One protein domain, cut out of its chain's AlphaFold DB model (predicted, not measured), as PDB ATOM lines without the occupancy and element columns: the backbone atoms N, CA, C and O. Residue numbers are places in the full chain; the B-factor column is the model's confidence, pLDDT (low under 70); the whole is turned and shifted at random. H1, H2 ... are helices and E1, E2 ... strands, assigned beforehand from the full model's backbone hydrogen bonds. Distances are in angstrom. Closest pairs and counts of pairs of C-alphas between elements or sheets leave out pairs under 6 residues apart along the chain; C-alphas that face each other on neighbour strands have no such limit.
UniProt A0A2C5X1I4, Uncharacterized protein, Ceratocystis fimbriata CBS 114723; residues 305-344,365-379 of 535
ATOM      1  N   TRP A 305      42.269 -10.525  50.295       40.56
ATOM      2  CA  TRP A 305      43.471 -11.054  49.661       40.56
ATOM      3  C   TRP A 305      44.155 -12.046  50.604       40.56
ATOM      4  O   TRP A 305      44.812 -11.653  51.563       40.56
ATOM      5  N   THR A 306      44.014 -13.343  50.331       50.97
ATOM      6  CA  THR A 306      44.770 -14.392  51.030       50.97
ATOM      7  C   THR A 306      46.127 -14.611  50.345       50.97
ATOM      8  O   THR A 306      46.146 -14.962  49.161       50.97
ATOM      9  N   PRO A 307      47.267 -14.465  51.050       43.66
ATOM     10  CA  PRO A 307      48.593 -14.457  50.421       43.66
ATOM     11  C   PRO A 307      49.065 -15.823  49.889       43.66
ATOM     12  O   PRO A 307      50.050 -15.876  49.162       43.66
ATOM     13  N   LEU A 308      48.372 -16.925  50.202       45.22
ATOM     14  CA  LEU A 308      48.840 -18.288  49.904       45.22
ATOM     15  C   LEU A 308      48.464 -18.813  48.501       45.22
ATOM     16  O   LEU A 308      48.860 -19.912  48.129       45.22
ATOM     17  N   THR A 309      47.671 -18.082  47.709       50.75
ATOM     18  CA  THR A 309      47.246 -18.554  46.366       50.75
ATOM     19  C   THR A 309      47.254 -17.459  45.297       50.75
ATOM     20  O   THR A 309      46.913 -17.724  44.148       50.75
ATOM     21  N   GLY A 310      47.620 -16.216  45.635       55.84
ATOM     22  CA  GLY A 310      47.761 -15.107  44.674       55.84
ATOM     23  C   GLY A 310      46.473 -14.633  43.981       55.84
ATOM     24  O   GLY A 310      46.524 -13.723  43.159       55.84
ATOM     25  N   HIS A 311      45.315 -15.215  44.306       58.91
ATOM     26  CA  HIS A 311      44.023 -14.879  43.712       58.91
ATOM     27  C   HIS A 311      43.106 -14.230  44.752       58.91
ATOM     28  O   HIS A 311      42.949 -14.738  45.861       58.91
ATOM     29  N   ALA A 312      42.462 -13.130  44.371       69.44
ATOM     30  CA  ALA A 312      41.492 -12.435  45.206       69.44
ATOM     31  C   ALA A 312      40.233 -13.288  45.435       69.44
ATOM     32  O   ALA A 312      39.532 -13.633  44.477       69.44
ATOM     33  N   ILE A 313      39.914 -13.577  46.699       74.31
ATOM     34  CA  ILE A 313      38.631 -14.165  47.094       74.31
ATOM     35  C   ILE A 313      37.695 -13.022  47.493       74.31
ATOM     36  O   ILE A 313      38.034 -12.154  48.300       74.31
ATOM     37  N   ALA A 314      36.505 -13.012  46.906       77.81
ATOM     38  CA  ALA A 314      35.472 -12.022  47.156       77.81
ATOM     39  C   ALA A 314      34.181 -12.714  47.605       77.81
ATOM     40  O   ALA A 314      33.901 -13.852  47.224       77.81
ATOM     41  N   THR A 315      33.376 -12.020  48.406       77.50
ATOM     42  CA  THR A 315      32.127 -12.570  48.952       77.50
ATOM     43  C   THR A 315      30.943 -11.742  48.474       77.50
ATOM     44  O   THR A 315      30.927 -10.521  48.622       77.50
ATOM     45  N   VAL A 316      29.939 -12.397  47.891       79.94
ATOM     46  CA  VAL A 316      28.672 -11.753  47.520       79.94
ATOM     47  C   VAL A 316      27.825 -11.549  48.776       79.94
ATOM     48  O   VAL A 316      27.725 -12.441  49.615       79.94
ATOM     49  N   THR A 317      27.138 -10.409  48.869       79.94
ATOM     50  CA  THR A 317      26.189 -10.058  49.945       79.94
ATOM     51  C   THR A 317      24.865 -10.845  49.898       79.94
ATOM     52  O   THR A 317      23.835 -10.382  50.391       79.94
ATOM     53  N   SER A 318      24.857 -12.029  49.283       77.44
ATOM     54  CA  SER A 318      23.702 -12.926  49.260       77.44
ATOM     55  C   SER A 318      23.457 -13.551  50.637       77.44
ATOM     56  O   SER A 318      24.331 -13.557  51.500       77.44
ATOM     57  N   ASN A 319      22.267 -14.119  50.841       70.31
ATOM     58  CA  ASN A 319      21.982 -14.966  51.997       70.31
ATOM     59  C   ASN A 319      21.446 -16.330  51.505       70.31
ATOM     60  O   ASN A 319      20.344 -16.357  50.946       70.31
ATOM     61  N   PRO A 320      22.207 -17.436  51.641       76.25
ATOM     62  CA  PRO A 320      23.535 -17.519  52.261       76.25
ATOM     63  C   PRO A 320      24.623 -16.751  51.476       76.25
ATOM     64  O   PRO A 320      24.490 -16.572  50.258       76.25
ATOM     65  N   PRO A 321      25.686 -16.274  52.150       80.56
ATOM     66  CA  PRO A 321      26.807 -15.604  51.497       80.56
ATOM     67  C   PRO A 321      27.579 -16.594  50.623       80.56
ATOM     68  O   PRO A 321      27.858 -17.719  51.037       80.56
ATOM     69  N   ILE A 322      27.916 -16.174  49.404       78.25
ATOM     70  CA  ILE A 322      28.642 -16.998  48.430       78.25
ATOM     71  C   ILE A 322      30.030 -16.393  48.235       78.25
ATOM     72  O   ILE A 322      30.158 -15.256  47.777       78.25
ATOM     73  N   THR A 323      31.066 -17.158  48.572       84.12
ATOM     74  CA  THR A 323      32.461 -16.837  48.258       84.12
ATOM     75  C   THR A 323      32.789 -17.249  46.823       84.12
ATOM     76  O   THR A 323      32.315 -18.272  46.326       84.12
ATOM     77  N   TYR A 324      33.593 -16.445  46.131       81.06
ATOM     78  CA  TYR A 324      34.072 -16.728  44.782       81.06
ATOM     79  C   TYR A 324      35.512 -16.242  44.600       81.06
ATOM     80  O   TYR A 324      35.937 -15.254  45.194       81.06
ATOM     81  N   GLN A 325      36.262 -16.948  43.760       83.69
ATOM     82  CA  GLN A 325      37.627 -16.593  43.388       83.69
ATOM     83  C   GLN A 325      37.603 -15.785  42.085       83.69
ATOM     84  O   GLN A 325      37.009 -16.213  41.093       83.69
ATOM     85  N   MET A 326      38.251 -14.620  42.082       80.94
ATOM     86  CA  MET A 326      38.528 -13.867  40.859       80.94
ATOM     87  C   MET A 326      39.535 -14.639  39.997       80.94
ATOM     88  O   MET A 326      40.530 -15.151  40.510       80.94
ATOM     89  N   VAL A 327      39.305 -14.685  38.685       82.06
ATOM     90  CA  VAL A 327      40.225 -15.276  37.698       82.06
ATOM     91  C   VAL A 327      40.561 -14.215  36.645       82.06
ATOM     92  O   VAL A 327      39.803 -13.257  36.480       82.06
ATOM     93  N   SER A 328      41.698 -14.345  35.958       86.50
ATOM     94  CA  SER A 328      42.142 -13.374  34.951       86.50
ATOM     95  C   SER A 328      41.131 -13.189  33.809       86.50
ATOM     96  O   SER A 328      40.376 -14.096  33.453       86.50
ATOM     97  N   THR A 329      41.127 -12.003  33.198       85.44
ATOM     98  CA  THR A 329      40.217 -11.676  32.087       85.44
ATOM     99  C   THR A 329      40.438 -12.575  30.873       85.44
ATOM    100  O   THR A 329      39.465 -13.093  30.333       85.44
ATOM    101  N   SER A 330      41.695 -12.854  30.511       84.50
ATOM    102  CA  SER A 330      42.056 -13.779  29.424       84.50
ATOM    103  C   SER A 330      41.442 -15.169  29.609       84.50
ATOM    104  O   SER A 330      40.875 -15.740  28.683       84.50
ATOM    105  N   TYR A 331      41.463 -15.682  30.836       83.12
ATOM    106  CA  TYR A 331      40.872 -16.967  31.183       83.12
ATOM    107  C   TYR A 331      39.336 -16.954  31.057       83.12
ATOM    108  O   TYR A 331      38.729 -17.929  30.604       83.12
ATOM    109  N   VAL A 332      38.682 -15.848  31.436       84.69
ATOM    110  CA  VAL A 332      37.233 -15.667  31.236       84.69
ATOM    111  C   VAL A 332      36.903 -15.607  29.742       84.69
ATOM    112  O   VAL A 332      35.940 -16.242  29.308       84.69
ATOM    113  N   GLU A 333      37.708 -14.909  28.943       86.56
ATOM    114  CA  GLU A 333      37.562 -14.842  27.487       86.56
ATOM    115  C   GLU A 333      37.738 -16.208  26.821       86.56
ATOM    116  O   GLU A 333      36.906 -16.586  25.997       86.56
ATOM    117  N   ASP A 334      38.750 -16.985  27.212       83.38
ATOM    118  CA  ASP A 334      38.972 -18.349  26.726       83.38
ATOM    119  C   ASP A 334      37.801 -19.268  27.087       83.38
ATOM    120  O   ASP A 334      37.292 -19.996  26.231       83.38
ATOM    121  N   ARG A 335      37.298 -19.180  28.326       83.38
ATOM    122  CA  ARG A 335      36.115 -19.929  28.773       83.38
ATOM    123  C   ARG A 335      34.866 -19.545  27.969       83.38
ATOM    124  O   ARG A 335      34.109 -20.427  27.561       83.38
ATOM    125  N   VAL A 336      34.656 -18.255  27.695       86.00
ATOM    126  CA  VAL A 336      33.541 -17.760  26.866       86.00
ATOM    127  C   VAL A 336      33.709 -18.166  25.399       86.00
ATOM    128  O   VAL A 336      32.723 -18.542  24.766       86.00
ATOM    129  N   ARG A 337      34.930 -18.151  24.850       83.38
ATOM    130  CA  ARG A 337      35.237 -18.600  23.482       83.38
ATOM    131  C   ARG A 337      34.979 -20.100  23.328       83.38
ATOM    132  O   ARG A 337      34.311 -20.503  22.377       83.38
ATOM    133  N   ASN A 338      35.415 -20.901  24.300       83.25
ATOM    134  CA  ASN A 338      35.160 -22.340  24.363       83.25
ATOM    135  C   ASN A 338      33.644 -22.619  24.436       83.25
ATOM    136  O   ASN A 338      33.098 -23.296  23.567       83.25
ATOM    137  N   MET A 339      32.939 -21.981  25.376       81.56
ATOM    138  CA  MET A 339      31.480 -22.066  25.523       81.56
ATOM    139  C   MET A 339      30.727 -21.677  24.236       81.56
ATOM    140  O   MET A 339      29.801 -22.374  23.823       81.56
ATOM    141  N   ARG A 340      31.134 -20.596  23.556       81.38
ATOM    142  CA  ARG A 340      30.539 -20.183  22.272       81.38
ATOM    143  C   ARG A 340      30.742 -21.226  21.169       81.38
ATOM    144  O   ARG A 340      29.865 -21.357  20.321       81.38
ATOM    145  N   SER A 341      31.823 -22.005  21.199       77.12
ATOM    146  CA  SER A 341      32.061 -23.053  20.195       77.12
ATOM    147  C   SER A 341      31.043 -24.205  20.246       77.12
ATOM    148  O   SER A 341      30.885 -24.901  19.248       77.12
ATOM    149  N   TYR A 342      30.300 -24.360  21.350       70.38
ATOM    150  CA  TYR A 342      29.202 -25.329  21.472       70.38
ATOM    151  C   TYR A 342      27.824 -24.765  21.097       70.38
ATOM    152  O   TYR A 342      26.974 -25.524  20.648       70.38
ATOM    153  N   TYR A 343      27.589 -23.458  21.260       66.69
ATOM    154  CA  TYR A 343      26.287 -22.836  20.960       66.69
ATOM    155  C   TYR A 343      26.185 -22.217  19.556       66.69
ATOM    156  O   TYR A 343      25.080 -21.955  19.095       66.69
ATOM    157  N   PHE A 344      27.310 -21.956  18.880       58.56
ATOM    158  CA  PHE A 344      27.340 -21.230  17.597       58.56
ATOM    159  C   PHE A 344      27.958 -22.022  16.432       58.56
ATOM    160  O   PHE A 344      28.228 -21.456  15.372       58.56
ATOM    161  N   ARG A 365      23.144 -30.915  30.341       77.50
ATOM    162  CA  ARG A 365      24.040 -30.677  31.481       77.50
ATOM    163  C   ARG A 365      25.416 -30.257  30.990       77.50
ATOM    164  O   ARG A 365      26.111 -31.028  30.339       77.50
ATOM    165  N   PHE A 366      25.849 -29.069  31.388       79.00
ATOM    166  CA  PHE A 366      27.178 -28.555  31.072       79.00
ATOM    167  C   PHE A 366      28.070 -28.504  32.312       79.00
ATOM    168  O   PHE A 366      27.600 -28.322  33.434       79.00
ATOM    169  N   SER A 367      29.373 -28.668  32.111       78.56
ATOM    170  CA  SER A 367      30.379 -28.602  33.172       78.56
ATOM    171  C   SER A 367      31.703 -28.075  32.631       78.56
ATOM    172  O   SER A 367      31.950 -28.162  31.432       78.56
ATOM    173  N   PHE A 368      32.561 -27.559  33.511       73.50
ATOM    174  CA  PHE A 368      33.942 -27.232  33.163       73.50
ATOM    175  C   PHE A 368      34.874 -28.301  33.735       73.50
ATOM    176  O   PHE A 368      34.914 -28.492  34.950       73.50
ATOM    177  N   ALA A 369      35.618 -28.994  32.874       72.81
ATOM    178  CA  ALA A 369      36.717 -29.863  33.285       72.81
ATOM    179  C   ALA A 369      38.039 -29.100  33.182       72.81
ATOM    180  O   ALA A 369      38.192 -28.238  32.317       72.81
ATOM    181  N   HIS A 370      38.976 -29.390  34.090       62.53
ATOM    182  CA  HIS A 370      40.277 -28.704  34.170       62.53
ATOM    183  C   HIS A 370      40.147 -27.171  34.143       62.53
ATOM    184  O   HIS A 370      41.021 -26.445  33.679       62.53
ATOM    185  N   SER A 371      39.022 -26.684  34.677       66.94
ATOM    186  CA  SER A 371      38.641 -25.285  34.841       66.94
ATOM    187  C   SER A 371      38.357 -24.489  33.536       66.94
ATOM    188  O   SER A 371      37.418 -23.688  33.525       66.94
ATOM    189  N   THR A 372      39.055 -24.732  32.418       67.81
ATOM    190  CA  THR A 372      38.880 -23.997  31.141       67.81
ATOM    191  C   THR A 372      38.015 -24.708  30.098       67.81
ATOM    192  O   THR A 372      37.393 -24.042  29.267       67.81
ATOM    193  N   VAL A 373      37.948 -26.044  30.115       79.19
ATOM    194  CA  VAL A 373      37.316 -26.831  29.043       79.19
ATOM    195  C   VAL A 373      35.826 -27.001  29.312       79.19
ATOM    196  O   VAL A 373      35.442 -27.661  30.278       79.19
ATOM    197  N   PHE A 374      34.974 -26.443  28.449       79.75
ATOM    198  CA  PHE A 374      33.533 -26.686  28.501       79.75
ATOM    199  C   PHE A 374      33.235 -28.096  27.976       79.75
ATOM    200  O   PHE A 374      33.665 -28.466  26.884       79.75
ATOM    201  N   ILE A 375      32.503 -28.881  28.765       81.00
ATOM    202  CA  ILE A 375      32.065 -30.237  28.427       81.00
ATOM    203  C   ILE A 375      30.542 -30.299  28.517       81.00
ATOM    204  O   ILE A 375      29.957 -30.101  29.589       81.00
ATOM    205  N   ASN A 376      29.916 -30.640  27.392       80.12
ATOM    206  CA  ASN A 376      28.533 -31.094  27.341       80.12
ATOM    207  C   ASN A 376      28.474 -32.548  27.847       80.12
ATOM    208  O   ASN A 376      29.061 -33.438  27.240       80.12
ATOM    209  N   ARG A 377      27.781 -32.790  28.965       76.38
ATOM    210  CA  ARG A 377      27.546 -34.129  29.539       76.38
ATOM    211  C   ARG A 377      26.292 -34.808  28.973       76.38
ATOM    212  O   ARG A 377      25.848 -35.817  29.511       76.38
ATOM    213  N   GLY A 378      25.736 -34.263  27.893       78.12
ATOM    214  CA  GLY A 378      24.554 -34.773  27.216       78.12
ATOM    215  C   GLY A 378      23.244 -34.295  27.841       78.12
ATOM    216  O   GLY A 378      23.200 -33.387  28.679       78.12
ATOM    217  N   LYS A 379      22.162 -34.921  27.377       76.75
ATOM    218  CA  LYS A 379      20.788 -34.674  27.816       76.75
ATOM    219  C   LYS A 379      20.590 -35.134  29.264       76.75
ATOM    220  O   LYS A 379      21.085 -36.178  29.683       76.75
TER     221      LYS A 379
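AT A GLANCE: This is residues 305 to 344 and 365 to 379 of the 535 residues of an uncharacterized protein of Ceratocystis fimbriata CBS 114723 (UniProt A0A2C5X1I4). Two separate strand hairpins, E1-E2 and E3-E4, stand at opposite ends of a loose model, and helix H1 lies alongside the E3-E4 hairpin, its residues 334 to 342 near E4, while E1 is apart from H1. The 55 printed residues hold E1, E2, H1, E3, E4 in that order, a mixed class with two antiparallel two-strand sheets. The radius of gyration of the C-alphas is 14.2 A; the spans are 37 by 27 by 17 A.

HOW THE PARTS SIT: Start at E1, residues 312 to 316, antiparallel to E2, residues 322 to 325, in a hairpin; N 314 and O 324 are 2.9 A apart. A tight link leads to H1, residues 329 to 343, with 9 of 11 O i to N i+4 pairs within hydrogen-bond range. Past the cut, E3, residues 365 to 369, and E4, residues 373 to 379, form an antiparallel hairpin; N 375 and O 367 are 2.8 A apart. The closest C-alphas of H1 and E4, Met 339 and Phe 374, are 5.9 A apart. E1 and E2 are apart from E3 and E4.

IN THESE COORDINATES: Find C-alpha 312 at (41.492, -12.435, 45.206), where E1 begins. H1 runs 21.0 A; E4 runs 18.3 A to C-alpha 379 at (20.788, -34.674, 27.816).

THE WHOLE: Residues 345 to 364 are not printed, a 17.1 A gap between C-alphas 344 and 365. Look for pLDDT under 70 at residues 305 to 312, 343 to 344 and 370 to 372.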